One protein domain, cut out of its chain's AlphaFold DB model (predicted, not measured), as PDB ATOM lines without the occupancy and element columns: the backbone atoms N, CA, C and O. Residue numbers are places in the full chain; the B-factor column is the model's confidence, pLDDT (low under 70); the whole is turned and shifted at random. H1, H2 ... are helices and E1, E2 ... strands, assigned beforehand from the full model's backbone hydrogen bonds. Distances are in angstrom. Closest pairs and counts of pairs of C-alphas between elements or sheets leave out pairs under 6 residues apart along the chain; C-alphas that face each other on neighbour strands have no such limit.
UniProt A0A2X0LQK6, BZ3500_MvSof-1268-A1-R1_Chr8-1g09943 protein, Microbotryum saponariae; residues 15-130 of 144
ATOM      1  N   GLU A  15     -49.719 -20.040  49.580       45.19
ATOM      2  CA  GLU A  15     -51.014 -19.349  49.486       45.19
ATOM      3  C   GLU A  15     -51.643 -19.401  48.076       45.19
ATOM      4  O   GLU A  15     -52.840 -19.178  47.919       45.19
ATOM      5  N   ILE A  16     -50.874 -19.768  47.038       49.50
ATOM      6  CA  ILE A  16     -51.384 -19.927  45.667       49.50
ATOM      7  C   ILE A  16     -50.808 -21.200  45.033       49.50
ATOM      8  O   ILE A  16     -49.882 -21.157  44.223       49.50
ATOM      9  N   VAL A  17     -51.378 -22.359  45.371       48.41
ATOM     10  CA  VAL A  17     -51.236 -23.568  44.544       48.41
ATOM     11  C   VAL A  17     -52.413 -23.592  43.567       48.41
ATOM     12  O   VAL A  17     -53.530 -23.895  43.978       48.41
ATOM     13  N   PRO A  18     -52.233 -23.243  42.282       48.50
ATOM     14  CA  PRO A  18     -53.314 -23.330  41.312       48.50
ATOM     15  C   PRO A  18     -53.795 -24.775  41.183       48.50
ATOM     16  O   PRO A  18     -52.979 -25.683  41.059       48.50
ATOM     17  N   ASP A  19     -55.115 -24.967  41.119       39.19
ATOM     18  CA  ASP A  19     -55.781 -26.276  40.972       39.19
ATOM     19  C   ASP A  19     -55.208 -27.129  39.828       39.19
ATOM     20  O   ASP A  19     -55.199 -28.358  39.884       39.19
ATOM     21  N   ALA A  20     -54.649 -26.478  38.803       41.59
ATOM     22  CA  ALA A  20     -53.952 -27.137  37.709       41.59
ATOM     23  C   ALA A  20     -52.727 -27.945  38.179       41.59
ATOM     24  O   ALA A  20     -52.482 -29.007  37.623       41.59
ATOM     25  N   LEU A  21     -51.987 -27.509  39.203       46.00
ATOM     26  CA  LEU A  21     -50.846 -28.254  39.762       46.00
ATOM     27  C   LEU A  21     -51.272 -29.426  40.660       46.00
ATOM     28  O   LEU A  21     -50.470 -30.326  40.897       46.00
ATOM     29  N   LEU A  22     -52.520 -29.429  41.141       43.75
ATOM     30  CA  LEU A  22     -53.099 -30.526  41.927       43.75
ATOM     31  C   LEU A  22     -53.762 -31.592  41.041       43.75
ATOM     32  O   LEU A  22     -53.922 -32.738  41.462       43.75
ATOM     33  N   SER A  23     -54.129 -31.238  39.807       40.34
ATOM     34  CA  SER A  23     -54.676 -32.187  38.840       40.34
ATOM     35  C   SER A  23     -53.580 -33.083  38.263       40.34
ATOM     36  O   SER A  23     -52.655 -32.630  37.590       40.34
ATOM     37  N   ARG A  24     -53.740 -34.393  38.462       44.41
ATOM     38  CA  ARG A  24     -52.889 -35.459  37.904       44.41
ATOM     39  C   ARG A  24     -52.924 -35.531  36.366       44.41
ATOM     40  O   ARG A  24     -52.155 -36.293  35.784       44.41
ATOM     41  N   GLU A  25     -53.823 -34.777  35.732       43.19
ATOM     42  CA  GLU A  25     -54.097 -34.776  34.289       43.19
ATOM     43  C   GLU A  25     -53.624 -33.512  33.560       43.19
ATOM     44  O   GLU A  25     -53.694 -33.454  32.331       43.19
ATOM     45  N   SER A  26     -53.135 -32.488  34.265       52.81
ATOM     46  CA  SER A  26     -52.723 -31.254  33.601       52.81
ATOM     47  C   SER A  26     -51.337 -31.392  32.956       52.81
ATOM     48  O   SER A  26     -50.404 -31.993  33.494       52.81
ATOM     49  N   ASN A  27     -51.183 -30.822  31.761       66.19
ATOM     50  CA  ASN A  27     -49.868 -30.622  31.166       66.19
ATOM     51  C   ASN A  27     -49.090 -29.645  32.065       66.19
ATOM     52  O   ASN A  27     -49.536 -28.522  32.282       66.19
ATOM     53  N   LEU A  28     -47.922 -30.053  32.570       65.50
ATOM     54  CA  LEU A  28     -47.059 -29.233  33.430       65.50
ATOM     55  C   LEU A  28     -46.886 -27.799  32.890       65.50
ATOM     56  O   LEU A  28     -46.945 -26.836  33.651       65.50
ATOM     57  N   SER A  29     -46.752 -27.644  31.569       63.25
ATOM     58  CA  SER A  29     -46.645 -26.331  30.928       63.25
ATOM     59  C   SER A  29     -47.896 -25.467  31.099       63.25
ATOM     60  O   SER A  29     -47.769 -24.271  31.349       63.25
ATOM     61  N   SER A  30     -49.103 -26.035  30.989       65.06
ATOM     62  CA  SER A  30     -50.343 -25.268  31.160       65.06
ATOM     63  C   SER A  30     -50.598 -24.921  32.625       65.06
ATOM     64  O   SER A  30     -51.051 -23.814  32.918       65.06
ATOM     65  N   ALA A  31     -50.244 -25.813  33.552       65.94
ATOM     66  CA  ALA A  31     -50.353 -25.548  34.982       65.94
ATOM     67  C   ALA A  31     -49.416 -24.417  35.436       65.94
ATOM     68  O   ALA A  31     -49.829 -23.526  36.179       65.94
ATOM     69  N   LEU A  32     -48.180 -24.399  34.929       66.19
ATOM     70  CA  LEU A  32     -47.205 -23.352  35.239       66.19
ATOM     71  C   LEU A  32     -47.524 -22.020  34.544       66.19
ATOM     72  O   LEU A  32     -47.349 -20.964  35.147       66.19
ATOM     73  N   ALA A  33     -48.056 -22.041  33.319       64.44
ATOM     74  CA  ALA A  33     -48.558 -20.829  32.668       64.44
ATOM     75  C   ALA A  33     -49.760 -20.231  33.424       64.44
ATOM     76  O   ALA A  33     -49.820 -19.019  33.631       64.44
ATOM     77  N   SER A  34     -50.681 -21.077  33.904       65.88
ATOM     78  CA  SER A  34     -51.815 -20.651  34.732       65.88
ATOM     79  C   SER A  34     -51.367 -20.057  36.072       65.88
ATOM     80  O   SER A  34     -51.922 -19.042  36.490       65.88
ATOM     81  N   LEU A  35     -50.332 -20.625  36.706       64.88
ATOM     82  CA  LEU A  35     -49.716 -20.061  37.912       64.88
ATOM     83  C   LEU A  35     -49.224 -18.630  37.673       64.88
ATOM     84  O   LEU A  35     -49.568 -17.729  38.428       64.88
ATOM     85  N   VAL A  36     -48.463 -18.410  36.598       60.97
ATOM     86  CA  VAL A  36     -47.927 -17.078  36.273       60.97
ATOM     87  C   VAL A  36     -49.036 -16.083  35.926       60.97
ATOM     88  O   VAL A  36     -48.922 -14.914  36.286       60.97
ATOM     89  N   GLY A  37     -50.116 -16.530  35.278       62.06
ATOM     90  CA  GLY A  37     -51.280 -15.688  34.979       62.06
ATOM     91  C   GLY A  37     -52.128 -15.314  36.202       62.06
ATOM     92  O   GLY A  37     -52.743 -14.255  36.194       62.06
ATOM     93  N   LYS A  38     -52.160 -16.156  37.247       61.41
ATOM     94  CA  LYS A  38     -52.916 -15.908  38.493       61.41
ATOM     95  C   LYS A  38     -52.201 -14.983  39.477       61.41
ATOM     96  O   LYS A  38     -52.853 -14.439  40.364       61.41
ATOM     97  N   ILE A  39     -50.887 -14.811  39.353       59.09
ATOM     98  CA  ILE A  39     -50.152 -13.883  40.209       59.09
ATOM     99  C   ILE A  39     -50.374 -12.474  39.661       59.09
ATOM    100  O   ILE A  39     -49.641 -12.003  38.787       59.09
ATOM    101  N   ASP A  40     -51.431 -11.825  40.152       54.28
ATOM    102  CA  ASP A  40     -51.743 -10.435  39.840       54.28
ATOM    103  C   ASP A  40     -50.487  -9.582  40.063       54.28
ATOM    104  O   ASP A  40     -49.901  -9.551  41.148       54.28
ATOM    105  N   GLY A  41     -50.052  -8.880  39.016       52.28
ATOM    106  CA  GLY A  41     -48.807  -8.103  38.984       52.28
ATOM    107  C   GLY A  41     -48.751  -6.905  39.944       52.28
ATOM    108  O   GLY A  41     -47.925  -6.022  39.743       52.28
ATOM    109  N   ARG A  42     -49.629  -6.841  40.954       49.66
ATOM    110  CA  ARG A  42     -49.734  -5.742  41.922       49.66
ATOM    111  C   ARG A  42     -49.036  -6.001  43.258       49.66
ATOM    112  O   ARG A  42     -48.870  -5.045  44.009       49.66
ATOM    113  N   SER A  43     -48.622  -7.233  43.566       49.03
ATOM    114  CA  SER A  43     -48.175  -7.574  44.933       49.03
ATOM    115  C   SER A  43     -46.883  -8.381  45.024       49.03
ATOM    116  O   SER A  43     -46.550  -8.874  46.098       49.03
ATOM    117  N   LEU A  44     -46.125  -8.518  43.935       49.38
ATOM    118  CA  LEU A  44     -44.847  -9.217  44.014       49.38
ATOM    119  C   LEU A  44     -43.721  -8.277  44.473       49.38
ATOM    120  O   LEU A  44     -43.624  -7.155  43.967       49.38
ATOM    121  N   PRO A  45     -42.837  -8.735  45.383       46.56
ATOM    122  CA  PRO A  45     -41.585  -8.046  45.670       46.56
ATOM    123  C   PRO A  45     -40.770  -7.879  44.381       46.56
ATOM    124  O   PRO A  45     -41.020  -8.571  43.394       46.56
ATOM    125  N   GLN A  46     -39.769  -6.994  44.400       52.78
ATOM    126  CA  GLN A  46     -38.829  -6.679  43.308       52.78
ATOM    127  C   GLN A  46     -37.927  -7.866  42.875       52.78
ATOM    128  O   GLN A  46     -36.726  -7.719  42.667       52.78
ATOM    129  N   SER A  47     -38.481  -9.069  42.769       56.56
ATOM    130  CA  SER A  47     -37.845 -10.256  42.224       56.56
ATOM    131  C   SER A  47     -37.970 -10.237  40.694       56.56
ATOM    132  O   SER A  47     -39.059  -9.978  40.174       56.56
ATOM    133  N   PRO A  48     -36.900 -10.566  39.942       62.84
ATOM    134  CA  PRO A  48     -36.986 -10.750  38.491       62.84
ATOM    135  C   PRO A  48     -37.902 -11.927  38.101       62.84
ATOM    136  O   PRO A  48     -38.328 -12.026  36.951       62.84
ATOM    137  N   PHE A  49     -38.235 -12.802  39.057       62.09
ATOM    138  CA  PHE A  49     -39.162 -13.919  38.893       62.09
ATOM    139  C   PHE A  49     -40.472 -13.659  39.644       62.09
ATOM    140  O   PHE A  49     -40.463 -13.253  40.805       62.09
ATOM    141  N   ALA A  50     -41.595 -13.952  38.993       68.06
ATOM    142  CA  ALA A  50     -42.922 -13.910  39.590       68.06
ATOM    143  C   ALA A  50     -43.217 -15.130  40.474       68.06
ATOM    144  O   ALA A  50     -43.997 -15.019  41.411       68.06
ATOM    145  N   ALA A  51     -42.604 -16.283  40.185       70.12
ATOM    146  CA  ALA A  51     -42.856 -17.528  40.906       70.12
ATOM    147  C   ALA A  51     -41.640 -18.467  40.923       70.12
ATOM    148  O   ALA A  51     -40.804 -18.443  40.016       70.12
ATOM    149  N   LEU A  52     -41.598 -19.347  41.926       75.81
ATOM    150  CA  LEU A  52     -40.709 -20.506  41.998       75.81
ATOM    151  C   LEU A  52     -41.547 -21.783  41.863       75.81
ATOM    152  O   LEU A  52     -42.476 -21.997  42.637       75.81
ATOM    153  N   ALA A  53     -41.197 -22.648  40.912       78.31
ATOM    154  CA  ALA A  53     -41.768 -23.984  40.777       78.31
ATOM    155  C   ALA A  53     -40.759 -25.048  41.210       78.31
ATOM    156  O   ALA A  53     -39.676 -25.159  40.635       78.31
ATOM    157  N   ILE A  54     -41.145 -25.863  42.191       81.44
ATOM    158  CA  ILE A  54     -40.390 -27.042  42.620       81.44
ATOM    159  C   ILE A  54     -41.087 -28.275  42.050       81.44
ATOM    160  O   ILE A  54     -42.263 -28.510  42.321       81.44
ATOM    161  N   ILE A  55     -40.368 -29.046  41.240       82.12
ATOM    162  CA  ILE A  55     -40.915 -30.179  40.491       82.12
ATOM    163  C   ILE A  55     -40.284 -31.472  41.000       82.12
ATOM    164  O   ILE A  55     -39.058 -31.603  40.995       82.12
ATOM    165  N   ASP A  56     -41.113 -32.454  41.361       81.94
ATOM    166  CA  ASP A  56     -40.664 -33.838  41.533       81.94
ATOM    167  C   ASP A  56     -40.265 -34.421  40.169       81.94
ATOM    168  O   ASP A  56     -41.106 -34.797  39.342       81.94
ATOM    169  N   GLY A  57     -38.958 -34.497  39.933       82.88
ATOM    170  CA  GLY A  57     -38.393 -34.960  38.675       82.88
ATOM    171  C   GLY A  57     -38.616 -36.448  38.417       82.88
ATOM    172  O   GLY A  57     -38.672 -36.856  37.254       82.88
ATOM    173  N   ALA A  58     -38.773 -37.266  39.465       80.94
ATOM    174  CA  ALA A  58     -39.008 -38.698  39.298       80.94
ATOM    175  C   ALA A  58     -40.383 -38.953  38.669       80.94
ATOM    176  O   ALA A  58     -40.499 -39.784  37.765       80.94
ATOM    177  N   THR A  59     -41.393 -38.201  39.107       81.00
ATOM    178  CA  THR A  59     -42.755 -38.292  38.573       81.00
ATOM    179  C   THR A  59     -42.893 -37.531  37.255       81.00
ATOM    180  O   THR A  59     -43.367 -38.100  36.270       81.00
ATOM    181  N   ALA A  60     -42.430 -36.278  37.195       80.12
ATOM    182  CA  ALA A  60     -42.619 -35.413  36.027       80.12
ATOM    183  C   ALA A  60     -41.926 -35.936  34.757       80.12
ATOM    184  O   ALA A  60     -42.432 -35.741  33.652       80.12
ATOM    185  N   PHE A  61     -40.791 -36.630  34.904       84.50
ATOM    186  CA  PHE A  61     -39.985 -37.105  33.776       84.50
ATOM    187  C   PHE A  61     -39.924 -38.634  33.654       84.50
ATOM    188  O   PHE A  61     -39.043 -39.165  32.972       84.50
ATOM    189  N   ALA A  62     -40.861 -39.365  34.270       84.25
ATOM    190  CA  ALA A  62     -40.894 -40.829  34.211       84.25
ATOM    191  C   ALA A  62     -40.910 -41.356  32.762       84.25
ATOM    192  O   ALA A  62     -40.143 -42.253  32.411       84.25
ATOM    193  N   ARG A  63     -41.718 -40.749  31.881       86.06
ATOM    194  CA  ARG A  63     -41.814 -41.150  30.463       86.06
ATOM    195  C   ARG A  63     -40.501 -40.933  29.710       86.06
ATOM    196  O   ARG A  63     -40.064 -41.807  28.966       86.06
ATOM    197  N   GLN A  64     -39.854 -39.792  29.921       87.69
ATOM    198  CA  GLN A  64     -38.571 -39.436  29.315       87.69
ATOM    199  C   GLN A  64     -37.468 -40.375  29.805       87.69
ATOM    200  O   GLN A  64     -36.610 -40.775  29.018       87.69
ATOM    201  N   ARG A  65     -37.513 -40.770  31.083       86.19
ATOM    202  CA  ARG A  65     -36.601 -41.759  31.661       86.19
ATOM    203  C   ARG A  65     -36.766 -43.126  30.999       86.19
ATOM    204  O   ARG A  65     -35.757 -43.720  30.617       86.19
ATOM    205  N   HIS A  66     -37.999 -43.611  30.837       87.19
ATOM    206  CA  HIS A  66     -38.268 -44.873  30.139       87.19
ATOM    207  C   HIS A  66     -37.777 -44.815  28.691       87.19
ATOM    208  O   HIS A  66     -36.916 -45.600  28.319       87.19
ATOM    209  N   ALA A  67     -38.166 -43.787  27.933       87.31
ATOM    210  CA  ALA A  67     -37.729 -43.628  26.547       87.31
ATOM    211  C   ALA A  67     -36.197 -43.522  26.397       87.31
ATOM    212  O   ALA A  67     -35.625 -44.039  25.436       87.31
ATOM    213  N   ALA A  68     -35.508 -42.856  27.332       87.44
ATOM    214  CA  ALA A  68     -34.047 -42.811  27.348       87.44
ATOM    215  C   ALA A  68     -33.439 -44.188  27.655       87.44
ATOM    216  O   ALA A  68     -32.433 -44.550  27.047       87.44
ATOM    217  N   THR A  69     -34.055 -44.949  28.565       88.75
ATOM    218  CA  THR A  69     -33.654 -46.323  28.904       88.75
ATOM    219  C   THR A  69     -33.813 -47.245  27.706       88.75
ATOM    220  O   THR A  69     -32.849 -47.908  27.334       88.75
ATOM    221  N   ASP A  70     -34.952 -47.193  27.023       90.56
ATOM    222  CA  ASP A  70     -35.229 -48.032  25.856       90.56
ATOM    223  C   ASP A  70     -34.253 -47.738  24.703       90.56
ATOM    224  O   ASP A  70     -33.737 -48.645  24.054       90.56
ATOM    225  N   ARG A  71     -33.930 -46.456  24.474       88.00
ATOM    226  CA  ARG A  71     -33.035 -46.018  23.381       88.00
ATOM    227  C   ARG A  71     -31.548 -46.246  23.645       88.00
ATOM    228  O   ARG A  71     -30.759 -46.311  22.697       88.00
ATOM    229  N   ALA A  72     -31.133 -46.241  24.907       87.44
ATOM    230  CA  ALA A  72     -29.730 -46.388  25.287       87.44
ATOM    231  C   ALA A  72     -29.386 -47.789  25.798       87.44
ATOM    232  O   ALA A  72     -28.201 -48.117  25.842       87.44
ATOM    233  N   GLN A  73     -30.390 -48.598  26.154       88.69
ATOM    234  CA  GLN A  73     -30.236 -49.922  26.752       88.69
ATOM    235  C   GLN A  73     -29.198 -49.884  27.893       88.69
ATOM    236  O   GLN A  73     -29.367 -49.155  28.877       88.69
ATOM    237  N   HIS A  74     -28.094 -50.619  27.738       87.44
ATOM    238  CA  HIS A  74     -27.022 -50.763  28.725       87.44
ATOM    239  C   HIS A  74     -25.960 -49.649  28.671       87.44
ATOM    240  O   HIS A  74     -25.024 -49.649  29.467       87.44
ATOM    241  N   ASN A  75     -26.068 -48.684  27.749       90.06
ATOM    242  CA  ASN A  75     -25.100 -47.593  27.626       90.06
ATOM    243  C   ASN A  75     -25.446 -46.441  28.586       90.06
ATOM    244  O   ASN A  75     -26.174 -45.509  28.228       90.06
ATOM    245  N   GLU A  76     -24.902 -46.509  29.804       85.50
ATOM    246  CA  GLU A  76     -25.128 -45.525  30.874       85.50
ATOM    247  C   GLU A  76     -24.839 -44.069  30.452       85.50
ATOM    248  O   GLU A  76     -25.737 -43.230  30.598       85.50
ATOM    249  N   PRO A  77     -23.673 -43.732  29.852       88.56
ATOM    250  CA  PRO A  77     -23.404 -42.354  29.430       88.56
ATOM    251  C   PRO A  77     -24.420 -41.829  28.410       88.56
ATOM    252  O   PRO A  77     -24.893 -40.691  28.506       88.56
ATOM    253  N   LYS A  78     -24.798 -42.663  27.431       87.31
ATOM    254  CA  LYS A  78     -25.792 -42.300  26.413       87.31
ATOM    255  C   LYS A  78     -27.173 -42.113  27.038       87.31
ATOM    256  O   LYS A  78     -27.872 -41.170  26.664       87.31
ATOM    257  N   ARG A  79     -27.557 -42.967  27.992       88.31
ATOM    258  CA  ARG A  79     -28.842 -42.875  28.700       88.31
ATOM    259  C   ARG A  79     -28.954 -41.575  29.483       88.31
ATOM    260  O   ARG A  79     -29.944 -40.862  29.321       88.31
ATOM    261  N   GLY A  80     -27.920 -41.239  30.257       83.12
ATOM    262  CA  GLY A  80     -27.849 -39.983  31.003       83.12
ATOM    263  C   GLY A  80     -27.989 -38.767  30.088       83.12
ATOM    264  O   GLY A  80     -28.832 -37.905  30.331       83.12
ATOM    265  N   ARG A  81     -27.251 -38.741  28.969       90.38
ATOM    266  CA  ARG A  81     -27.328 -37.645  27.989       90.38
ATOM    267  C   ARG A  81     -28.713 -37.506  27.356       90.38
ATOM    268  O   ARG A  81     -29.233 -36.398  27.262       90.38
ATOM    269  N   LEU A  82     -29.320 -38.612  26.918       87.44
ATOM    270  CA  LEU A  82     -30.663 -38.587  26.327       87.44
ATOM    271  C   LEU A  82     -31.709 -38.089  27.327       87.44
ATOM    272  O   LEU A  82     -32.582 -37.305  26.956       87.44
ATOM    273  N   PHE A  83     -31.605 -38.524  28.582       88.81
ATOM    274  CA  PHE A  83     -32.527 -38.118  29.631       88.81
ATOM    275  C   PHE A  83     -32.389 -36.630  29.978       88.81
ATOM    276  O   PHE A  83     -33.388 -35.912  29.968       88.81
ATOM    277  N   LEU A  84     -31.163 -36.141  30.189       87.62
ATOM    278  CA  LEU A  84     -30.902 -34.724  30.468       87.62
ATOM    279  C   LEU A  84     -31.370 -33.817  29.325       87.62
ATOM    280  O   LEU A  84     -32.054 -32.828  29.576       87.62
ATOM    281  N   ASN A  85     -31.095 -34.183  28.070       89.38
ATOM    282  CA  ASN A  85     -31.554 -33.409  26.913       89.38
ATOM    283  C   ASN A  85     -33.086 -33.339  26.837       89.38
ATOM    284  O   ASN A  85     -33.644 -32.305  26.469       89.38
ATOM    285  N   ALA A  86     -33.778 -34.423  27.194       85.94
ATOM    286  CA  ALA A  86     -35.236 -34.442  27.227       85.94
ATOM    287  C   ALA A  86     -35.802 -33.535  28.334       85.94
ATOM    288  O   ALA A  86     -36.801 -32.854  28.096       85.94
ATOM    289  N   ILE A  87     -35.155 -33.495  29.506       84.38
ATOM    290  CA  ILE A  87     -35.511 -32.579  30.600       84.38
ATOM    291  C   ILE A  87     -35.310 -31.130  30.157       84.38
ATOM    292  O   ILE A  87     -36.257 -30.350  30.227       84.38
ATOM    293  N   ILE A  88     -34.119 -30.780  29.656       86.19
ATOM    294  CA  ILE A  88     -33.782 -29.410  29.233       86.19
ATOM    295  C   ILE A  88     -34.795 -28.909  28.202       86.19
ATOM    296  O   ILE A  88     -35.416 -27.874  28.418       86.19
ATOM    297  N   ARG A  89     -35.058 -29.691  27.147       87.50
ATOM    298  CA  ARG A  89     -36.025 -29.317  26.106       87.50
ATOM    299  C   ARG A  89     -37.431 -29.082  26.665       87.50
ATOM    300  O   ARG A  89     -38.142 -28.200  26.197       87.50
ATOM    301  N   HIS A  90     -37.864 -29.884  27.637       83.50
ATOM    302  CA  HIS A  90     -39.176 -29.698  28.252       83.50
ATOM    303  C   HIS A  90     -39.217 -28.436  29.126       83.50
ATOM    304  O   HIS A  90     -40.178 -27.671  29.056       83.50
ATOM    305  N   LEU A  91     -38.157 -28.182  29.897       82.69
ATOM    306  CA  LEU A  91     -38.034 -26.985  30.729       82.69
ATOM    307  C   LEU A  91     -37.946 -25.705  29.896       82.69
ATOM    308  O   LEU A  91     -38.551 -24.707  30.271       82.69
ATOM    309  N   GLU A  92     -37.267 -25.723  28.749       84.69
ATOM    310  CA  GLU A  92     -37.222 -24.582  27.827       84.69
ATOM    311  C   GLU A  92     -38.621 -24.179  27.353       84.69
ATOM    312  O   GLU A  92     -38.952 -22.994  27.353       84.69
ATOM    313  N   VAL A  93     -39.469 -25.158  27.018       83.06
ATOM    314  CA  VAL A  93     -40.865 -24.908  26.624       83.06
ATOM    315  C   VAL A  93     -41.655 -24.282  27.774       83.06
ATOM    316  O   VAL A  93     -42.378 -23.311  27.562       83.06
ATOM    317  N   VAL A  94     -41.493 -24.797  28.993       77.38
ATOM    318  CA  VAL A  94     -42.149 -24.269  30.201       77.38
ATOM    319  C   VAL A  94     -41.702 -22.836  30.511       77.38
ATOM    320  O   VAL A  94     -42.528 -21.956  30.756       77.38
ATOM    321  N   ILE A  95     -40.395 -22.584  30.491       78.56
ATOM    322  CA  ILE A  95     -39.807 -21.271  30.783       78.56
ATOM    323  C   ILE A  95     -40.224 -20.252  29.713       78.56
ATOM    324  O   ILE A  95     -40.529 -19.104  30.034       78.56
ATOM    325  N   ALA A  96     -40.285 -20.659  28.444       81.19
ATOM    326  CA  ALA A  96     -40.773 -19.803  27.367       81.19
ATOM    327  C   ALA A  96     -42.270 -19.481  27.523       81.19
ATOM    328  O   ALA A  96     -42.648 -18.313  27.454       81.19
ATOM    329  N   ALA A  97     -43.109 -20.485  27.807       77.75
ATOM    330  CA  ALA A  97     -44.555 -20.314  27.994       77.75
ATOM    331  C   ALA A  97     -44.914 -19.393  29.175       77.75
ATOM    332  O   ALA A  97     -45.984 -18.796  29.203       77.75
ATOM    333  N   THR A  98     -44.002 -19.257  30.136       73.44
ATOM    334  CA  THR A  98     -44.136 -18.392  31.315       73.44
ATOM    335  C   THR A  98     -43.440 -17.038  31.146       73.44
ATOM    336  O   THR A  98     -43.241 -16.319  32.126       73.44
ATOM    337  N   ALA A  99     -43.033 -16.681  29.919       81.19
ATOM    338  CA  ALA A  99     -42.282 -15.463  29.606       81.19
ATOM    339  C   ALA A  99     -41.044 -15.268  30.507       81.19
ATOM    340  O   ALA A  99     -40.699 -14.145  30.871       81.19
ATOM    341  N   ARG A 100     -40.385 -16.373  30.892       80.62
ATOM    342  CA  ARG A 100     -39.222 -16.405  31.798       80.62
ATOM    343  C   ARG A 100     -39.483 -15.830  33.195       80.62
ATOM    344  O   ARG A 100     -38.540 -15.561  33.929       80.62
ATOM    345  N   ARG A 101     -40.751 -15.685  33.590       77.12
ATOM    346  CA  ARG A 101     -41.137 -15.171  34.913       77.12
ATOM    347  C   ARG A 101     -41.157 -16.249  35.994       77.12
ATOM    348  O   ARG A 101     -41.537 -15.953  37.121       77.12
ATOM    349  N   ILE A 102     -40.761 -17.479  35.678       74.06
ATOM    350  CA  ILE A 102     -40.686 -18.575  36.639       74.06
ATOM    351  C   ILE A 102     -39.253 -19.076  36.778       74.06
ATOM    352  O   ILE A 102     -38.551 -19.274  35.783       74.06
ATOM    353  N   GLN A 103     -38.837 -19.321  38.014       77.56
ATOM    354  CA  GLN A 103     -37.658 -20.126  38.296       77.56
ATOM    355  C   GLN A 103     -38.103 -21.571  38.524       77.56
ATOM    356  O   GLN A 103     -39.067 -21.813  39.246       77.56
ATOM    357  N   VAL A 104     -37.422 -22.537  37.905       80.25
ATOM    358  CA  VAL A 104     -37.756 -23.961  38.045       80.25
ATOM    359  C   VAL A 104     -36.624 -24.693  38.745       80.25
ATOM    360  O   VAL A 104     -35.474 -24.624  38.314       80.25
ATOM    361  N   VAL A 105     -36.962 -25.432  39.797       82.94
ATOM    362  CA  VAL A 105     -36.059 -26.341  40.502       82.94
ATOM    363  C   VAL A 105     -36.609 -27.752  40.359       82.94
ATOM    364  O   VAL A 105     -37.718 -28.045  40.801       82.94
ATOM    365  N   VAL A 106     -35.835 -28.637  39.737       82.81
ATOM    366  CA  VAL A 106     -36.193 -30.053  39.611       82.81
ATOM    367  C   VAL A 106     -35.477 -30.834  40.701       82.81
ATOM    368  O   VAL A 106     -34.248 -30.820  40.776       82.81
ATOM    369  N   VAL A 107     -36.245 -31.526  41.534       85.19
ATOM    370  CA  VAL A 107     -35.733 -32.318  42.651       85.19
ATOM    371  C   VAL A 107     -35.863 -33.792  42.303       85.19
ATOM    372  O   VAL A 107     -36.926 -34.256  41.898       85.19
ATOM    373  N   PHE A 108     -34.776 -34.536  42.474       81.19
ATOM    374  CA  PHE A 108     -34.782 -35.989  42.374       81.19
ATOM    375  C   PHE A 108     -34.522 -36.587  43.751       81.19
ATOM    376  O   PHE A 108     -33.617 -36.150  44.462       81.19
ATOM    377  N   ASP A 109     -35.299 -37.610  44.104       77.56
ATOM    378  CA  ASP A 109     -35.049 -38.395  45.308       77.56
ATOM    379  C   ASP A 109     -33.626 -38.956  45.302       77.56
ATOM    380  O   ASP A 109     -33.180 -39.568  44.323       77.56
ATOM    381  N   HIS A 110     -32.938 -38.841  46.437       72.44
ATOM    382  CA  HIS A 110     -31.671 -39.530  46.606       72.44
ATOM    383  C   HIS A 110     -31.935 -41.047  46.650       72.44
ATOM    384  O   HIS A 110     -32.726 -41.507  47.478       72.44
ATOM    385  N   PRO A 111     -31.268 -41.865  45.809       63.94
ATOM    386  CA  PRO A 111     -31.535 -43.302  45.747       63.94
ATOM    387  C   PRO A 111     -31.343 -44.041  47.079       63.94
ATOM    388  O   PRO A 111     -32.039 -45.026  47.312       63.94
ATOM    389  N   ILE A 112     -30.441 -43.556  47.938       63.88
ATOM    390  CA  ILE A 112     -30.002 -44.222  49.171       63.88
ATOM    391  C   ILE A 112     -30.782 -43.717  50.393       63.88
ATOM    392  O   ILE A 112     -31.142 -44.501  51.265       63.88
ATOM    393  N   LEU A 113     -31.116 -42.425  50.447       69.62
ATOM    394  CA  LEU A 113     -31.749 -41.795  51.613       69.62
ATOM    395  C   LEU A 113     -33.279 -41.952  51.618       69.62
ATOM    396  O   LEU A 113     -34.015 -41.005  51.895       69.62
ATOM    397  N   ARG A 114     -33.785 -43.144  51.285       69.38
ATOM    398  CA  ARG A 114     -35.230 -43.410  51.320       69.38
ATOM    399  C   ARG A 114     -35.691 -43.648  52.762       69.38
ATOM    400  O   ARG A 114     -35.091 -44.481  53.440       69.38
ATOM    401  N   PRO A 115     -36.784 -43.009  53.217       77.69
ATOM    402  CA  PRO A 115     -37.435 -43.390  54.469       77.69
ATOM    403  C   PRO A 115     -37.842 -44.870  54.441       77.69
ATOM    404  O   PRO A 115     -38.284 -45.348  53.394       77.69
ATOM    405  N   LYS A 116     -37.751 -45.570  55.583       75.94
ATOM    406  CA  LYS A 116     -38.069 -47.011  55.700       75.94
ATOM    407  C   LYS A 116     -39.418 -47.376  55.070       75.94
ATOM    408  O   LYS A 116     -39.470 -48.245  54.215       75.94
ATOM    409  N   LEU A 117     -40.460 -46.585  55.340       76.50
ATOM    410  CA  LEU A 117     -41.794 -46.771  54.754       76.50
ATOM    411  C   LEU A 117     -41.782 -46.853  53.213       76.50
ATOM    412  O   LEU A 117     -42.500 -47.647  52.607       76.50
ATOM    413  N   LYS A 118     -40.951 -46.031  52.558       73.25
ATOM    414  CA  LYS A 118     -40.809 -46.021  51.097       73.25
ATOM    415  C   LYS A 118     -39.958 -47.192  50.602       73.25
ATOM    416  O   LYS A 118     -40.150 -47.609  49.464       73.25
ATOM    417  N   GLN A 119     -39.029 -47.707  51.409       73.62
ATOM    418  CA  GLN A 119     -38.275 -48.922  51.085       73.62
ATOM    419  C   GLN A 119     -39.209 -50.135  51.075       73.62
ATOM    420  O   GLN A 119     -39.277 -50.814  50.053       73.62
ATOM    421  N   ASP A 120     -40.009 -50.309  52.127       78.81
ATOM    422  CA  ASP A 120     -40.964 -51.419  52.252       78.81
ATOM    423  C   ASP A 120     -41.981 -51.397  51.103       78.81
ATOM    424  O   ASP A 120     -42.163 -52.374  50.384       78.81
ATOM    425  N   THR A 121     -42.531 -50.212  50.809       78.38
ATOM    426  CA  THR A 121     -43.461 -50.024  49.683       78.38
ATOM    427  C   THR A 121     -42.833 -50.379  48.325       78.38
ATOM    428  O   THR A 121     -43.533 -50.779  47.394       78.38
ATOM    429  N   VAL A 122     -41.525 -50.168  48.154       77.00
ATOM    430  CA  VAL A 122     -40.822 -50.473  46.897       77.00
ATOM    431  C   VAL A 122     -40.539 -51.965  46.781       77.00
ATOM    432  O   VAL A 122     -40.700 -52.504  45.688       77.00
ATOM    433  N   LEU A 123     -40.169 -52.621  47.881       78.50
ATOM    434  CA  LEU A 123     -40.005 -54.073  47.937       78.50
ATOM    435  C   LEU A 123     -41.327 -54.780  47.611       78.50
ATOM    436  O   LEU A 123     -41.358 -55.594  46.692       78.50
ATOM    437  N   ASP A 124     -42.436 -54.346  48.216       78.88
ATOM    438  CA  ASP A 124     -43.776 -54.871  47.919       78.88
ATOM    439  C   ASP A 124     -44.149 -54.738  46.435       78.88
ATOM    440  O   ASP A 124     -44.768 -55.626  45.845       78.88
ATOM    441  N   ARG A 125     -43.791 -53.614  45.797       79.38
ATOM    442  CA  ARG A 125     -44.041 -53.415  44.359       79.38
ATOM    443  C   ARG A 125     -43.181 -54.328  43.496       79.38
ATOM    444  O   ARG A 125     -43.670 -54.784  42.467       79.38
ATOM    445  N   LEU A 126     -41.928 -54.559  43.881       76.25
ATOM    446  CA  LEU A 126     -41.024 -55.455  43.162       76.25
ATOM    447  C   LEU A 126     -41.504 -56.904  43.250       76.25
ATOM    448  O   LEU A 126     -41.534 -57.586  42.228       76.25
ATOM    449  N   ASP A 127     -41.952 -57.350  44.422       76.25
ATOM    450  CA  ASP A 127     -42.485 -58.705  44.586       76.25
ATOM    451  C   ASP A 127     -43.781 -58.915  43.796       76.25
ATOM    452  O   ASP A 127     -43.945 -59.952  43.160       76.25
ATOM    453  N   ARG A 128     -44.654 -57.902  43.716       75.62
ATOM    454  CA  ARG A 128     -45.857 -57.947  42.862       75.62
ATOM    455  C   ARG A 128     -45.561 -57.938  41.360       75.62
ATOM    456  O   ARG A 128     -46.447 -58.264  40.577       75.62
ATOM    457  N   GLN A 129     -44.366 -57.514  40.952       68.81
ATOM    458  CA  GLN A 129     -43.942 -57.482  39.549       68.81
ATOM    459  C   GLN A 129     -43.128 -58.714  39.138       68.81
ATOM    460  O   GLN A 129     -42.801 -58.843  37.957       68.81
ATOM    461  N   LYS A 130     -42.817 -59.635  40.064       62.03
ATOM    462  CA  LYS A 130     -42.273 -60.940  39.682       62.03
ATOM    463  C   LYS A 130     -43.343 -61.710  38.898       62.03
ATOM    464  O   LYS A 130     -44.486 -61.772  39.355       62.03
TER     465      LYS A 130
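What this domain is: This is residues 15 to 130 of the 144 residues of the protein "BZ3500_MvSof-1268-A1-R1_Chr8-1g09943 protein" of Microbotryum saponariae (UniProt A0A2X0LQK6). A small ribbon of two parallel strands, E1 and E2, has the second half of the long helix H5 packed on E2, and H2 packs on both that end of H5 and the ribbon. The first half of H5 runs on past the ribbon and forms a helical hairpin with H4, while residues 110 to 130, with H6, stick out as a free arm. The printed part has 116 residues, with six named helices and two named strands in the order H1, H2, E1, H3, H4, H5, E2, H6, and its class is mostly helix. The whole is loose, with a radius of gyration of the C-alphas of 17.3 A, and elongated, spanning 55 by 33 by 25 A.

Where its parts are: H1 is residues 19 to 22, beginning at C-alpha 19 at (-55.781, -26.276, 40.972). H2 is residues 28 to 38, 15.4 A long. E1 is residues 51 to 56, 16.5 A long, and H3 is residues 57 to 60. H4 is residues 62 to 72, 15.3 A long. H5, the longest helix, is residues 76 to 97, 32.0 A from C-alpha 76 at (-25.128, -45.525, 30.874) to C-alpha 97. E2 is residues 102 to 107, 15.8 A long. H6 is residues 116 to 128, 18.6 A long, ending at C-alpha 128 at (-45.857, -57.947, 42.862).

How they stand to each other: H1 touches H2, with the closest C-alphas, of Ala 20 and Ala 31, 4.8 A apart. H2 touches H5 at residues 93 to 97 alone, at a shallow tilt of 30 degrees, the same way; the closest C-alphas, of Ser 29 and Val 94, are 5.0 A apart. E1 and E2 are parallel at 22 degrees, with N 53 and O 103 at 2.8 A and N 105 and O 53 at 2.9 A, within hydrogen-bond range. E1, H3, H4, H5 and E2 form a strand-helix-strand unit, two parallel neighbour strands with helices between them along the chain. H3 and H4 meet only through their link. H4 and H5 form a hairpin and touch, at a steep tilt of 39 degrees, opposite ways; H5 does so with residues 78 to 87 alone, and the closest C-alphas, of Ala 72 and Arg 79, are 5.0 A apart. The closest C-alphas of H5 and E2, of Ile 95 and Ile 102, are 6.5 A apart. H6 touches no helix. Every O i to N i+4 pair is within hydrogen-bond range in H2, H4, H5 and H6; H1 and H3 are too short for such a pair.

The domain as a whole: The two C-alphas farthest apart, of Arg 42 and Lys 130, are 55.7 A apart. The printed part has no cut. The link from H2 to E1, residues 39 to 50, is long. The mean pLDDT of the printed part is 72.9, and it is under 70 in residues 15 to 50, 111 to 114 and 129 to 130.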